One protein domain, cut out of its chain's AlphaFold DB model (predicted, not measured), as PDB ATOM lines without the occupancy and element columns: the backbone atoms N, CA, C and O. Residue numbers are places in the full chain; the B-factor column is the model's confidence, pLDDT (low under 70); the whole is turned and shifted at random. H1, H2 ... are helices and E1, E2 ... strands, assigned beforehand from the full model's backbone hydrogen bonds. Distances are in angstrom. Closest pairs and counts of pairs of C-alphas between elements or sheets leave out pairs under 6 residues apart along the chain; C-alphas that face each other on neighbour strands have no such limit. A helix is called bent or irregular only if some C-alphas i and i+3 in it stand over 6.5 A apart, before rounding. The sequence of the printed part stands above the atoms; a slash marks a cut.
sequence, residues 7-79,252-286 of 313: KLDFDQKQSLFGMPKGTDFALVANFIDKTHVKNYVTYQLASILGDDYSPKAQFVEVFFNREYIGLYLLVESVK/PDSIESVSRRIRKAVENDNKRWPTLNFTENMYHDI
ATOM      1  N   LYS A   7      93.321 118.375  74.052       95.00
ATOM      2  CA  LYS A   7      94.064 117.171  73.688       95.00
ATOM      3  C   LYS A   7      93.364 115.963  74.306       95.00
ATOM      4  O   LYS A   7      93.129 115.938  75.510       95.00
ATOM      5  N   LEU A   8      93.018 114.987  73.476       94.81
ATOM      6  CA  LEU A   8      92.495 113.701  73.921       94.81
ATOM      7  C   LEU A   8      93.663 112.731  74.025       94.81
ATOM      8  O   LEU A   8      94.290 112.445  73.008       94.81
ATOM      9  N   ASP A   9      93.927 112.227  75.225       95.31
ATOM     10  CA  ASP A   9      94.924 111.191  75.486       95.31
ATOM     11  C   ASP A   9      94.213 109.907  75.946       95.31
ATOM     12  O   ASP A   9      93.294 109.944  76.763       95.31
ATOM     13  N   PHE A  10      94.622 108.769  75.387       94.56
ATOM     14  CA  PHE A  10      94.057 107.448  75.647       94.56
ATOM     15  C   PHE A  10      95.152 106.478  76.092       94.56
ATOM     16  O   PHE A  10      96.205 106.393  75.452       94.56
ATOM     17  N   ASP A  11      94.856 105.656  77.103       95.69
ATOM     18  CA  ASP A  11      95.768 104.612  77.603       95.69
ATOM     19  C   ASP A  11      96.115 103.572  76.528       95.69
ATOM     20  O   ASP A  11      97.220 103.029  76.472       95.69
ATOM     21  N   GLN A  12      95.159 103.297  75.639       94.75
ATOM     22  CA  GLN A  12      95.307 102.369  74.525       94.75
ATOM     23  C   GLN A  12      95.012 103.054  73.197       94.75
ATOM     24  O   GLN A  12      94.212 103.983  73.112       94.75
ATOM     25  N   LYS A  13      95.634 102.554  72.124       94.75
ATOM     26  CA  LYS A  13      95.434 103.093  70.775       94.75
ATOM     27  C   LYS A  13      93.969 102.973  70.342       94.75
ATOM     28  O   LYS A  13      93.486 101.862  70.134       94.75
ATOM     29  N   GLN A  14      93.333 104.108  70.083       95.31
ATOM     30  CA  GLN A  14      91.976 104.211  69.549       95.31
ATOM     31  C   GLN A  14      91.992 104.543  68.058       95.31
ATOM     32  O   GLN A  14      92.914 105.198  67.573       95.31
ATOM     33  N   SER A  15      90.969 104.102  67.326       94.50
ATOM     34  CA  SER A  15      90.661 104.584  65.974       94.50
ATOM     35  C   SER A  15      89.339 105.331  66.043       94.50
ATOM     36  O   SER A  15      88.309 104.737  66.354       94.50
ATOM     37  N   LEU A  16      89.382 106.637  65.798       94.25
ATOM     38  CA  LEU A  16      88.212 107.506  65.835       94.25
ATOM     39  C   LEU A  16      87.847 107.884  64.401       94.25
ATOM     40  O   LEU A  16      88.715 108.323  63.652       94.25
ATOM     41  N   PHE A  17      86.587 107.689  64.009       94.19
ATOM     42  CA  PHE A  17      86.057 108.102  62.699       94.19
ATOM     43  C   PHE A  17      86.907 107.643  61.493       94.19
ATOM     44  O   PHE A  17      87.105 108.384  60.535       94.19
ATOM     45  N   GLY A  18      87.458 106.424  61.548       89.88
ATOM     46  CA  GLY A  18      88.294 105.865  60.475       89.88
ATOM     47  C   GLY A  18      89.729 106.411  60.409       89.88
ATOM     48  O   GLY A  18      90.494 106.032  59.517       89.88
ATOM     49  N   MET A  19      90.136 107.269  61.350       92.75
ATOM     50  CA  MET A  19      91.521 107.731  61.462       92.75
ATOM     51  C   MET A  19      92.456 106.599  61.930       92.75
ATOM     52  O   MET A  19      92.040 105.723  62.703       92.75
ATOM     53  N   PRO A  20      93.738 106.609  61.511       90.94
ATOM     54  CA  PRO A  20      94.753 105.685  61.993       90.94
ATOM     55  C   PRO A  20      94.818 105.591  63.518       90.94
ATOM     56  O   PRO A  20      94.786 106.600  64.226       90.94
ATOM     57  N   LYS A  21      94.990 104.357  64.011       92.44
ATOM     58  CA  LYS A  21      95.091 104.058  65.442       92.44
ATOM     59  C   LYS A  21      96.156 104.920  66.133       92.44
ATOM     60  O   LYS A  21      97.335 104.852  65.780       92.44
ATOM     61  N   GLY A  22      95.759 105.654  67.168       91.38
ATOM     62  CA  GLY A  22      96.629 106.528  67.953       91.38
ATOM     63  C   GLY A  22      96.204 106.604  69.417       91.38
ATOM     64  O   GLY A  22      95.067 106.314  69.756       91.38
ATOM     65  N   THR A  23      97.141 106.960  70.289       93.38
ATOM     66  CA  THR A  23      96.902 107.245  71.717       93.38
ATOM     67  C   THR A  23      96.507 108.694  71.971       93.38
ATOM     68  O   THR A  23      96.189 109.044  73.093       93.38
ATOM     69  N   ASP A  24      96.574 109.544  70.950       94.31
ATOM     70  CA  ASP A  24      96.413 110.985  71.083       94.31
ATOM     71  C   ASP A  24      95.763 111.568  69.823       94.31
ATOM     72  O   ASP A  24      96.075 111.144  68.698       94.31
ATOM     73  N   PHE A  25      94.853 112.515  70.046       96.00
ATOM     74  CA  PHE A  25      94.138 113.296  69.035       96.00
ATOM     75  C   PHE A  25      93.927 114.725  69.550       96.00
ATOM     76  O   PHE A  25      93.883 114.954  70.761       96.00
ATOM     77  N   ALA A  26      93.766 115.686  68.647       96.19
ATOM     78  CA  ALA A  26      93.461 117.069  68.991       96.19
ATOM     79  C   ALA A  26      92.011 117.396  68.631       96.19
ATOM     80  O   ALA A  26      91.577 117.156  67.510       96.19
ATOM     81  N   LEU A  27      91.268 117.978  69.564       97.00
ATOM     82  CA  LEU A  27      90.028 118.694  69.294       97.00
ATOM     83  C   LEU A  27      90.385 120.171  69.121       97.00
ATOM     84  O   LEU A  27      90.555 120.906  70.096       97.00
ATOM     85  N   VAL A  28      90.516 120.607  67.872       96.44
ATOM     86  CA  VAL A  28      90.816 121.997  67.524       96.44
ATOM     87  C   VAL A  28      89.525 122.809  67.591       96.44
ATOM     88  O   VAL A  28      88.539 122.485  66.931       96.44
ATOM     89  N   ALA A  29      89.514 123.859  68.414       94.56
ATOM     90  CA  ALA A  29      88.314 124.661  68.666       94.56
ATOM     91  C   ALA A  29      87.868 125.506  67.461       94.56
ATOM     92  O   ALA A  29      86.702 125.902  67.409       94.56
ATOM     93  N   ASN A  30      88.798 125.814  66.544       91.69
ATOM     94  CA  ASN A  30      88.633 126.770  65.441       91.69
ATOM     95  C   ASN A  30      88.005 128.102  65.895       91.69
ATOM     96  O   ASN A  30      87.274 128.731  65.148       91.69
ATOM     97  N   PHE A  31      88.282 128.537  67.128       89.69
ATOM     98  CA  PHE A  31      87.598 129.678  67.745       89.69
ATOM     99  C   PHE A  31      87.830 130.999  66.995       89.69
ATOM    100  O   PHE A  31      86.942 131.845  66.939       89.69
ATOM    101  N   ILE A  32      89.018 131.177  66.412       89.56
ATOM    102  CA  ILE A  32      89.352 132.361  65.612       89.56
ATOM    103  C   ILE A  32      88.644 132.331  64.249       89.56
ATOM    104  O   ILE A  32      88.184 133.357  63.751       89.56
ATOM    105  N   ASP A  33      88.511 131.147  63.658       92.94
ATOM    106  CA  ASP A  33      87.910 130.967  62.347       92.94
ATOM    107  C   ASP A  33      86.379 130.954  62.430       92.94
ATOM    108  O   ASP A  33      85.765 129.913  62.661       92.94
ATOM    109  N   LYS A  34      85.757 132.104  62.148       92.50
ATOM    110  CA  LYS A  34      84.292 132.261  62.102       92.50
ATOM    111  C   LYS A  34      83.597 131.317  61.109       92.50
ATOM    112  O   LYS A  34      82.396 131.093  61.221       92.50
ATOM    113  N   THR A  35      84.334 130.736  60.158       95.62
ATOM    114  CA  THR A  35      83.796 129.747  59.212       95.62
ATOM    115  C   THR A  35      83.935 128.299  59.696       95.62
ATOM    116  O   THR A  35      83.242 127.420  59.184       95.62
ATOM    117  N   HIS A  36      84.817 128.044  60.668       96.44
ATOM    118  CA  HIS A  36      85.320 126.740  61.127       96.44
ATOM    119  C   HIS A  36      86.054 125.870  60.090       96.44
ATOM    120  O   HIS A  36      86.547 124.798  60.461       96.44
ATOM    121  N   VAL A  37      86.129 126.255  58.812       97.81
ATOM    122  CA  VAL A  37      86.571 125.350  57.741       97.81
ATOM    123  C   VAL A  37      88.041 125.475  57.348       97.81
ATOM    124  O   VAL A  37      88.544 124.545  56.719       97.81
ATOM    125  N   LYS A  38      88.758 126.546  57.720       97.38
ATOM    126  CA  LYS A  38      90.098 126.873  57.180       97.38
ATOM    127  C   LYS A  38      91.115 125.746  57.337       97.38
ATOM    128  O   LYS A  38      91.747 125.350  56.358       97.38
ATOM    129  N   ASN A  39      91.241 125.190  58.544       97.19
ATOM    130  CA  ASN A  39      92.116 124.040  58.795       97.19
ATOM    131  C   ASN A  39      91.727 122.847  57.910       97.19
ATOM    132  O   ASN A  39      92.559 122.308  57.186       97.19
ATOM    133  N   TYR A  40      90.441 122.483  57.907       97.81
ATOM    134  CA  TYR A  40      89.947 121.314  57.183       97.81
ATOM    135  C   TYR A  40      90.172 121.416  55.670       97.81
ATOM    136  O   TYR A  40      90.731 120.497  55.075       97.81
ATOM    137  N   VAL A  41      89.785 122.534  55.044       98.12
ATOM    138  CA  VAL A  41      89.945 122.707  53.589       98.12
ATOM    139  C   VAL A  41      91.413 122.780  53.185       98.12
ATOM    140  O   VAL A  41      91.764 122.342  52.092       98.12
ATOM    141  N   THR A  42      92.294 123.251  54.073       98.06
ATOM    142  CA  THR A  42      93.734 123.283  53.793       98.06
ATOM    143  C   THR A  42      94.368 121.898  53.902       98.06
ATOM    144  O   THR A  42      95.190 121.538  53.063       98.06
ATOM    145  N   TYR A  43      93.939 121.069  54.860       97.56
ATOM    146  CA  TYR A  43      94.345 119.659  54.907       97.56
ATOM    147  C   TYR A  43      93.841 118.882  53.685       97.56
ATOM    148  O   TYR A  43      94.571 118.058  53.128       97.56
ATOM    149  N   GLN A  44      92.624 119.175  53.211       97.38
ATOM    150  CA  GLN A  44      92.125 118.617  51.953       97.38
ATOM    151  C   GLN A  44      92.966 119.073  50.757       97.38
ATOM    152  O   GLN A  44      93.363 118.234  49.952       97.38
ATOM    153  N   LEU A  45      93.285 120.368  50.662       98.12
ATOM    154  CA  LEU A  45      94.144 120.915  49.612       98.12
ATOM    155  C   LEU A  45      95.510 120.218  49.590       98.12
ATOM    156  O   LEU A  45      95.927 119.741  48.538       98.12
ATOM    157  N   ALA A  46      96.168 120.091  50.745       97.25
ATOM    158  CA  ALA A  46      97.441 119.383  50.865       97.25
ATOM    159  C   ALA A  46      97.332 117.919  50.408       97.25
ATOM    160  O   ALA A  46      98.157 117.446  49.629       97.25
ATOM    161  N   SER A  47      96.264 117.223  50.810       95.62
ATOM    162  CA  SER A  47      96.023 115.843  50.384       95.62
ATOM    163  C   SER A  47      95.811 115.718  48.871       95.62
ATOM    164  O   SER A  47      96.323 114.773  48.277       95.62
ATOM    165  N   ILE A  48      95.078 116.642  48.240       97.12
ATOM    166  CA  ILE A  48      94.837 116.640  46.784       97.12
ATOM    167  C   ILE A  48      96.132 116.940  46.014       97.12
ATOM    168  O   ILE A  48      96.368 116.370  44.952       97.12
ATOM    169  N   LEU A  49      96.989 117.799  46.566       97.06
ATOM    170  CA  LEU A  49      98.295 118.155  46.005       97.06
ATOM    171  C   LEU A  49      99.379 117.082  46.210       97.06
ATOM    172  O   LEU A  49     100.510 117.270  45.756       97.06
ATOM    173  N   GLY A  50      99.042 115.970  46.870       92.31
ATOM    174  CA  GLY A  50      99.942 114.838  47.076       92.31
ATOM    175  C   GLY A  50     100.967 115.061  48.184       92.31
ATOM    176  O   GLY A  50     102.128 114.713  48.005       92.31
ATOM    177  N   ASP A  51     100.566 115.678  49.299       89.75
ATOM    178  CA  ASP A  51     101.380 115.684  50.519       89.75
ATOM    179  C   ASP A  51     101.621 114.248  51.012       89.75
ATOM    180  O   ASP A  51     100.672 113.460  51.078       89.75
ATOM    181  N   ASP A  52     102.870 113.910  51.365       84.75
ATOM    182  CA  ASP A  52     103.262 112.565  51.838       84.75
ATOM    183  C   ASP A  52     102.414 112.141  53.049       84.75
ATOM    184  O   ASP A  52     102.098 110.966  53.261       84.75
ATOM    185  N   TYR A  53     102.007 113.132  53.837       90.56
ATOM    186  CA  TYR A  53     101.017 113.006  54.882       90.56
ATOM    187  C   TYR A  53     100.247 114.320  55.004       90.56
ATOM    188  O   TYR A  53     100.847 115.380  55.118       90.56
ATOM    189  N   SER A  54      98.919 114.245  55.046       90.56
ATOM    190  CA  SER A  54      98.055 115.361  55.436       90.56
ATOM    191  C   SER A  54      97.193 114.920  56.621       90.56
ATOM    192  O   SER A  54      96.658 113.803  56.578       90.56
ATOM    193  N   PRO A  55      97.052 115.734  57.686       91.94
ATOM    194  CA  PRO A  55      96.302 115.333  58.865       91.94
ATOM    195  C   PRO A  55      94.855 114.973  58.529       91.94
ATOM    196  O   PRO A  55      94.102 115.779  57.976       91.94
ATOM    197  N   LYS A  56      94.425 113.769  58.915       93.75
ATOM    198  CA  LYS A  56      93.005 113.421  58.838       93.75
ATOM    199  C   LYS A  56      92.222 114.172  59.898       93.75
ATOM    200  O   LYS A  56      92.618 114.228  61.064       93.75
ATOM    201  N   ALA A  57      91.074 114.694  59.484       96.31
ATOM    202  CA  ALA A  57      90.230 115.504  60.337       96.31
ATOM    203  C   ALA A  57      88.738 115.193  60.153       96.31
ATOM    204  O   ALA A  57      88.308 114.765  59.083       96.31
ATOM    205  N   GLN A  58      87.954 115.407  61.208       97.38
ATOM    206  CA  GLN A  58      86.510 115.189  61.246       97.38
ATOM    207  C   GLN A  58      85.854 116.232  62.156       97.38
ATOM    208  O   GLN A  58      86.259 116.408  63.301       97.38
ATOM    209  N   PHE A  59      84.816 116.907  61.665       98.38
ATOM    210  CA  PHE A  59      83.997 117.788  62.498       98.38
ATOM    211  C   PHE A  59      83.164 116.966  63.485       98.38
ATOM    212  O   PHE A  59      82.544 115.976  63.082       98.38
ATOM    213  N   VAL A  60      83.152 117.374  64.756       98.12
ATOM    214  CA  VAL A  60      82.434 116.707  65.850       98.12
ATOM    215  C   VAL A  60      81.787 117.730  66.786       98.12
ATOM    216  O   VAL A  60      82.415 118.711  67.173       98.12
ATOM    217  N   GLU A  61      80.538 117.494  67.179       97.69
ATOM    218  CA  GLU A  61      79.896 118.202  68.292       97.69
ATOM    219  C   GLU A  61      80.262 117.493  69.600       97.69
ATOM    220  O   GLU A  61      80.082 116.279  69.728       97.69
ATOM    221  N   VAL A  62      80.815 118.230  70.564       97.19
ATOM    222  CA  VAL A  62      81.361 117.651  71.797       97.19
ATOM    223  C   VAL A  62      80.464 117.981  72.982       97.19
ATOM    224  O   VAL A  62      80.079 119.133  73.198       97.19
ATOM    225  N   PHE A  63      80.174 116.953  73.779       96.81
ATOM    226  CA  PHE A  63      79.449 117.063  75.038       96.81
ATOM    227  C   PHE A  63      80.351 116.612  76.186       96.81
ATOM    228  O   PHE A  63      80.877 115.500  76.159       96.81
ATOM    229  N   PHE A  64      80.508 117.451  77.206       94.25
ATOM    230  CA  PHE A  64      81.252 117.133  78.421       94.25
ATOM    231  C   PHE A  64      80.291 117.147  79.609       94.25
ATOM    232  O   PHE A  64      79.583 118.124  79.813       94.25
ATOM    233  N   ASN A  65      80.200 116.043  80.356       95.69
ATOM    234  CA  ASN A  65      79.206 115.868  81.428       95.69
ATOM    235  C   ASN A  65      77.760 116.184  80.997       95.69
ATOM    236  O   ASN A  65      76.986 116.754  81.758       95.69
ATOM    237  N   ARG A  66      77.388 115.769  79.776       95.69
ATOM    238  CA  ARG A  66      76.086 116.038  79.126       95.69
ATOM    239  C   ARG A  66      75.846 117.505  78.745       95.69
ATOM    240  O   ARG A  66      74.786 117.810  78.206       95.69
ATOM    241  N   GLU A  67      76.819 118.390  78.941       96.00
ATOM    242  CA  GLU A  67      76.754 119.776  78.487       96.00
ATOM    243  C   GLU A  67      77.424 119.937  77.126       96.00
ATOM    244  O   GLU A  67      78.543 119.470  76.914       96.00
ATOM    245  N   TYR A  68      76.758 120.624  76.200       96.94
ATOM    246  CA  TYR A  68      77.343 120.967  74.908       96.94
ATOM    247  C   TYR A  68      78.469 121.993  75.085       96.94
ATOM    248  O   TYR A  68      78.250 123.098  75.594       96.94
ATOM    249  N   ILE A  69      79.673 121.635  74.636       96.25
ATOM    250  CA  ILE A  69      80.850 122.511  74.697       96.25
ATOM    251  C   ILE A  69      81.290 123.027  73.326       96.25
ATOM    252  O   ILE A  69      82.221 123.826  73.256       96.25
ATOM    253  N   GLY A  70      80.613 122.637  72.244       96.75
ATOM    254  CA  GLY A  70      80.814 123.225  70.922       96.75
ATOM    255  C   GLY A  70      81.135 122.235  69.806       96.75
ATOM    256  O   GLY A  70      81.336 121.038  70.022       96.75
ATOM    257  N   LEU A  71      81.237 122.789  68.602       97.94
ATOM    258  CA  LEU A  71      81.758 122.171  67.393       97.94
ATOM    259  C   LEU A  71      83.286 122.231  67.397       97.94
ATOM    260  O   LEU A  71      83.878 123.304  67.467       97.94
ATOM    261  N   TYR A  72      83.933 121.086  67.264       97.94
ATOM    262  CA  TYR A  72      85.381 120.966  67.171       97.94
ATOM    263  C   TYR A  72      85.777 120.292  65.865       97.94
ATOM    264  O   TYR A  72      85.023 119.506  65.289       97.94
ATOM    265  N   LEU A  73      87.001 120.561  65.423       98.12
ATOM    266  CA  LEU A  73      87.664 119.748  64.423       98.12
ATOM    267  C   LEU A  73      88.538 118.719  65.144       98.12
ATOM    268  O   LEU A  73      89.577 119.063  65.703       98.12
ATOM    269  N   LEU A  74      88.110 117.457  65.158       98.06
ATOM    270  CA  LEU A  74      88.949 116.351  65.603       98.06
ATOM    271  C   LEU A  74      90.024 116.112  64.545       98.06
ATOM    272  O   LEU A  74      89.684 115.864  63.393       98.06
ATOM    273  N   VAL A  75      91.294 116.163  64.926       96.69
ATOM    274  CA  VAL A  75      92.447 115.970  64.041       96.69
ATOM    275  C   VAL A  75      93.385 114.942  64.657       96.69
ATOM    276  O   VAL A  75      93.625 114.935  65.869       96.69
ATOM    277  N   GLU A  76      93.939 114.053  63.840       93.75
ATOM    278  CA  GLU A  76      95.002 113.170  64.310       93.75
ATOM    279  C   GLU A  76      96.327 113.919  64.526       93.75
ATOM    280  O   GLU A  76      96.701 114.810  63.765       93.75
ATOM    281  N   SER A  77      97.086 113.535  65.552       90.06
ATOM    282  CA  SER A  77      98.368 114.188  65.834       90.06
ATOM    283  C   SER A  77      99.436 113.863  64.789       90.06
ATOM    284  O   SER A  77      99.614 112.698  64.408       90.06
ATOM    285  N   VAL A  78     100.233 114.867  64.426       91.81
ATOM    286  CA  VAL A  78     101.422 114.723  63.577       91.81
ATOM    287  C   VAL A  78     102.500 113.926  64.316       91.81
ATOM    288  O   VAL A  78     103.070 114.387  65.303       91.81
ATOM    289  N   LYS A  79     102.760 112.690  63.871       90.38
ATOM    290  CA  LYS A  79     103.803 111.825  64.441       90.38
ATOM    291  C   LYS A  79     104.262 110.751  63.468       90.38
ATOM    292  O   LYS A  79     103.503 110.334  62.594       90.38
ATOM    293  N   PRO A 252      87.491 127.529  46.714       98.75
ATOM    294  CA  PRO A 252      86.175 128.080  47.056       98.75
ATOM    295  C   PRO A 252      85.021 127.066  46.981       98.75
ATOM    296  O   PRO A 252      84.100 127.145  47.794       98.75
ATOM    297  N   ASP A 253      85.082 126.084  46.074       98.44
ATOM    298  CA  ASP A 253      84.059 125.033  45.965       98.44
ATOM    299  C   ASP A 253      84.133 124.056  47.145       98.44
ATOM    300  O   ASP A 253      83.107 123.633  47.687       98.44
ATOM    301  N   SER A 254      85.351 123.731  47.595       98.12
ATOM    302  CA  SER A 254      85.569 122.943  48.813       98.12
ATOM    303  C   SER A 254      85.051 123.674  50.049       98.12
ATOM    304  O   SER A 254      84.391 123.054  50.883       98.12
ATOM    305  N   ILE A 255      85.289 124.987  50.149       98.75
ATOM    306  CA  ILE A 255      84.753 125.827  51.230       98.75
ATOM    307  C   ILE A 255      83.224 125.755  51.239       98.75
ATOM    308  O   ILE A 255      82.645 125.374  52.253       98.75
ATOM    309  N   GLU A 256      82.575 126.018  50.104       98.56
ATOM    310  CA  GLU A 256      81.113 125.957  49.984       98.56
ATOM    311  C   GLU A 256      80.555 124.586  50.399       98.56
ATOM    312  O   GLU A 256      79.623 124.485  51.202       98.56
ATOM    313  N   SER A 257      81.138 123.511  49.864       98.38
ATOM    314  CA  SER A 257      80.701 122.137  50.121       98.38
ATOM    315  C   SER A 257      80.822 121.763  51.601       98.38
ATOM    316  O   SER A 257      79.887 121.210  52.191       98.38
ATOM    317  N   VAL A 258      81.954 122.086  52.232       98.31
ATOM    318  CA  VAL A 258      82.196 121.780  53.646       98.31
ATOM    319  C   VAL A 258      81.301 122.628  54.547       98.31
ATOM    320  O   VAL A 258      80.666 122.072  55.444       98.31
ATOM    321  N   SER A 259      81.171 123.928  54.281       98.38
ATOM    322  CA  SER A 259      80.321 124.833  55.061       98.38
ATOM    323  C   SER A 259      78.855 124.397  55.065       98.38
ATOM    324  O   SER A 259      78.236 124.333  56.128       98.38
ATOM    325  N   ARG A 260      78.305 123.971  53.917       98.19
ATOM    326  CA  ARG A 260      76.939 123.413  53.859       98.19
ATOM    327  C   ARG A 260      76.768 122.177  54.741       98.19
ATOM    328  O   ARG A 260      75.726 122.021  55.375       98.19
ATOM    329  N   ARG A 261      77.777 121.299  54.791       97.94
ATOM    330  CA  ARG A 261      77.734 120.061  55.592       97.94
ATOM    331  C   ARG A 261      77.722 120.334  57.095       97.94
ATOM    332  O   ARG A 261      77.125 119.548  57.825       97.94
ATOM    333  N   ILE A 262      78.364 121.413  57.550       98.00
ATOM    334  CA  ILE A 262      78.503 121.726  58.982       98.00
ATOM    335  C   ILE A 262      77.576 122.840  59.479       98.00
ATOM    336  O   ILE A 262      77.542 123.073  60.683       98.00
ATOM    337  N   ARG A 263      76.796 123.489  58.599       97.50
ATOM    338  CA  ARG A 263      75.936 124.647  58.917       97.50
ATOM    339  C   ARG A 263      75.179 124.511  60.244       97.50
ATOM    340  O   ARG A 263      75.340 125.346  61.124       97.50
ATOM    341  N   LYS A 264      74.426 123.422  60.429       97.75
ATOM    342  CA  LYS A 264      73.642 123.188  61.661       97.75
ATOM    343  C   LYS A 264      74.511 123.109  62.922       97.75
ATOM    344  O   LYS A 264      74.117 123.601  63.973       97.75
ATOM    345  N   ALA A 265      75.688 122.494  62.824       97.94
ATOM    346  CA  ALA A 265      76.611 122.396  63.949       97.94
ATOM    347  C   ALA A 265      77.248 123.759  64.266       97.94
ATOM    348  O   ALA A 265      77.442 124.080  65.435       97.94
ATOM    349  N   VAL A 266      77.515 124.593  63.251       96.75
ATOM    350  CA  VAL A 266      77.979 125.974  63.460       96.75
ATOM    351  C   VAL A 266      76.884 126.832  64.097       96.75
ATOM    352  O   VAL A 266      77.171 127.581  65.023       96.75
ATOM    353  N   GLU A 267      75.620 126.685  63.691       95.62
ATOM    354  CA  GLU A 267      74.489 127.356  64.354       95.62
ATOM    355  C   GLU A 267      74.400 126.979  65.843       95.62
ATOM    356  O   GLU A 267      74.182 127.843  66.695       95.62
ATOM    357  N   ASN A 268      74.586 125.698  66.180       96.56
ATOM    358  CA  ASN A 268      74.631 125.239  67.569       96.56
ATOM    359  C   ASN A 268      75.853 125.786  68.314       96.56
ATOM    360  O   ASN A 268      75.718 126.241  69.451       96.56
ATOM    361  N   ASP A 269      77.033 125.764  67.685       96.12
ATOM    362  CA  ASP A 269      78.248 126.361  68.243       96.12
ATOM    363  C   ASP A 269      78.039 127.841  68.547       96.12
ATOM    364  O   ASP A 269      78.288 128.247  69.673       96.12
ATOM    365  N   ASN A 270      77.471 128.610  67.615       94.00
ATOM    366  CA  ASN A 270      77.258 130.046  67.764       94.00
ATOM    367  C   ASN A 270      76.227 130.399  68.853       94.00
ATOM    368  O   ASN A 270      76.341 131.440  69.493       94.00
ATOM    369  N   LYS A 271      75.249 129.523  69.139       94.56
ATOM    370  CA  LYS A 271      74.354 129.688  70.307       94.56
ATOM    371  C   LYS A 271      75.115 129.602  71.632       94.56
ATOM    372  O   LYS A 271      74.748 130.271  72.594       94.56
ATOM    373  N   ARG A 272      76.146 128.753  71.701       94.50
ATOM    374  CA  ARG A 272      76.975 128.562  72.903       94.50
ATOM    375  C   ARG A 272      78.119 129.573  72.979       94.50
ATOM    376  O   ARG A 272      78.422 130.076  74.060       94.50
ATOM    377  N   TRP A 273      78.732 129.838  71.836       93.00
ATOM    378  CA  TRP A 273      79.905 130.668  71.612       93.00
ATOM    379  C   TRP A 273      79.589 131.653  70.478       93.00
ATOM    380  O   TRP A 273      79.914 131.354  69.334       93.00
ATOM    381  N   PRO A 274      78.937 132.798  70.747       90.81
ATOM    382  CA  PRO A 274      78.530 133.767  69.723       90.81
ATOM    383  C   PRO A 274      79.727 134.469  69.063       90.81
ATOM    384  O   PRO A 274      79.983 135.643  69.299       90.81
ATOM    385  N   THR A 275      80.508 133.748  68.259       87.38
ATOM    386  CA  THR A 275      81.733 134.234  67.613       87.38
ATOM    387  C   THR A 275      81.450 135.009  66.331       87.38
ATOM    388  O   THR A 275      82.254 135.864  65.966       87.38
ATOM    389  N   LEU A 276      80.318 134.770  65.654       89.25
ATOM    390  CA  LEU A 276      80.007 135.405  64.365       89.25
ATOM    391  C   LEU A 276      79.993 136.938  64.452       89.25
ATOM    392  O   LEU A 276      80.674 137.609  63.673       89.25
ATOM    393  N   ASN A 277      79.305 137.492  65.449       86.69
ATOM    394  CA  ASN A 277      79.178 138.938  65.658       86.69
ATOM    395  C   ASN A 277      80.163 139.505  66.693       86.69
ATOM    396  O   ASN A 277      80.255 140.719  66.840       86.69
ATOM    397  N   PHE A 278      80.901 138.654  67.405       83.62
ATOM    398  CA  PHE A 278      81.843 139.094  68.428       83.62
ATOM    399  C   PHE A 278      83.057 139.781  67.803       83.62
ATOM    400  O   PHE A 278      83.650 139.239  66.865       83.62
ATOM    401  N   THR A 279      83.423 140.951  68.342       82.31
ATOM    402  CA  THR A 279      84.564 141.751  67.863       82.31
ATOM    403  C   THR A 279      85.495 142.288  68.950       82.31
ATOM    404  O   THR A 279      86.365 143.113  68.685       82.31
ATOM    405  N   GLU A 280      85.355 141.822  70.191       78.44
ATOM    406  CA  GLU A 280      86.149 142.326  71.325       78.44
ATOM    407  C   GLU A 280      87.488 141.581  71.500       78.44
ATOM    408  O   GLU A 280      88.106 141.609  72.564       78.44
ATOM    409  N   ASN A 281      87.946 140.874  70.465       75.94
ATOM    410  CA  ASN A 281      89.218 140.158  70.432       75.94
ATOM    411  C   ASN A 281      90.015 140.595  69.198       75.94
ATOM    412  O   ASN A 281      89.455 140.741  68.119       75.94
ATOM    413  N   MET A 282      91.334 140.744  69.355       76.19
ATOM    414  CA  MET A 282      92.283 141.129  68.302       76.19
ATOM    415  C   MET A 282      92.239 140.251  67.036       76.19
ATOM    416  O   MET A 282      92.683 140.692  65.981       76.19
ATOM    417  N   TYR A 283      91.704 139.030  67.139       77.12
ATOM    418  CA  TYR A 283      91.534 138.086  66.028       77.12
ATOM    419  C   TYR A 283      90.151 138.127  65.356       77.12
ATOM    420  O   TYR A 283      89.909 137.392  64.401       77.12
ATOM    421  N   HIS A 284      89.222 138.928  65.877       75.38
ATOM    422  CA  HIS A 284      87.836 139.009  65.423       75.38
ATOM    423  C   HIS A 284      87.473 140.457  65.078       75.38
ATOM    424  O   HIS A 284      86.553 141.023  65.639       75.38
ATOM    425  N   ASP A 285      88.188 141.093  64.162       77.19
ATOM    426  CA  ASP A 285      87.939 142.496  63.793       77.19
ATOM    427  C   ASP A 285      86.730 142.699  62.857       77.19
ATOM    428  O   ASP A 285      86.218 143.812  62.746       77.19
ATOM    429  N   ILE A 286      86.241 141.634  62.216       84.38
ATOM    430  CA  ILE A 286      85.083 141.663  61.310       84.38
ATOM    431  C   ILE A 286      83.903 140.922  61.934       84.38
ATOM    432  O   ILE A 286      84.012 139.733  62.233       84.38
TER     433      ILE A 286
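AT A GLANCE: This is residues 7 to 79 and 252 to 286 of the 313 residues of the protein "CotH protein" of Fibrobacter sp. UWP2 (UniProt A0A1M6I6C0). A strongly twisted sheet of four strands curls like part of a barrel, and one face of it is partly covered by helix H1 and by H2b, the second arm of the sharply bent helix H2. The first arm, H2a, is off the sheet and meets H1, while residues 273 to 286 form a tail with no named element. The 108 printed residues include two named helices and four named strands, along the chain E1, E2, H1, E3, E4, H2; the sheet's order is E1, E2, E4, E3, all antiparallel. The class is mixed, helices and strands; the whole is compact, with a radius of gyration of the C-alphas of 14.8 A and spans of 39 by 39 by 26 A.

IN THESE COORDINATES: Find C-alpha 7 at (94.064, 117.171, 73.688); from there E1 runs over residues 7 to 14, 13.8 A, and bends by 107 degrees at residue 11. E2, residues 22 to 28, covers 16.5 A. H1, residues 38 to 48, begins at C-alpha 38 (90.098, 126.873, 57.180) and is 15.3 A long. E3, residues 57 to 64, is 20.3 A long, and E4, residues 67 to 76, 24.0 A. H2, residues 252 to 272, was assigned as one helix by its hydrogen bonds but is bent: C-alphas 261 and 264 are 8.0 A apart. Its arms are H2a, residues 252 to 261, 14.4 A, and H2b, residues 264 to 272, 12.9 A, ending at C-alpha 272 (76.975, 128.562, 72.903).

HOW THE PARTS SIT: Start at the hairpin E1 and E2, where N 8 and O 25 are 2.8 A apart, within hydrogen-bond range. Next, E2 and E4 have N 28 and O 73 at 2.8 A; in the hairpin E3 and E4, look for N 60 and O 72 at 2.9 A. E2, H1 and E3 form a split strand-helix-strand unit, two strands of one sheet joined through a helix, with E4 between them in the sheet, and its crossover is right-handed. H1 and H2b on one face of the sheet make two layers. H1 is on the sheet at a height of 10.8 A; its closest C-alphas to E3 are those of Tyr 40 and Ala 57, 6.6 A. H2b lies over E4 at a height of 8.0 A, with the C-alphas of Gly 70 and Asp 269 closest, 4.9 A. H1 and H2a only just touch, with 3 pairs of C-alphas within 8 A, the closest Val 41 and Ser 254 at 6.5 A. H2a and H2b are about perpendicular, at 73 degrees. In H1, H2a and H2b, every O i to N i+4 pair is within hydrogen-bond range.

THE WHOLE: The C-alphas of Gln 12 and Ile 286, the two farthest apart, are 42.7 A apart. Residues 80 to 251 are not printed, and C-alphas 79 and 252 are 29.6 A apart across this cut. Of the links that are printed whole, none is long. The mean pLDDT of the printed part is 93.8, and no printed residue is under 70.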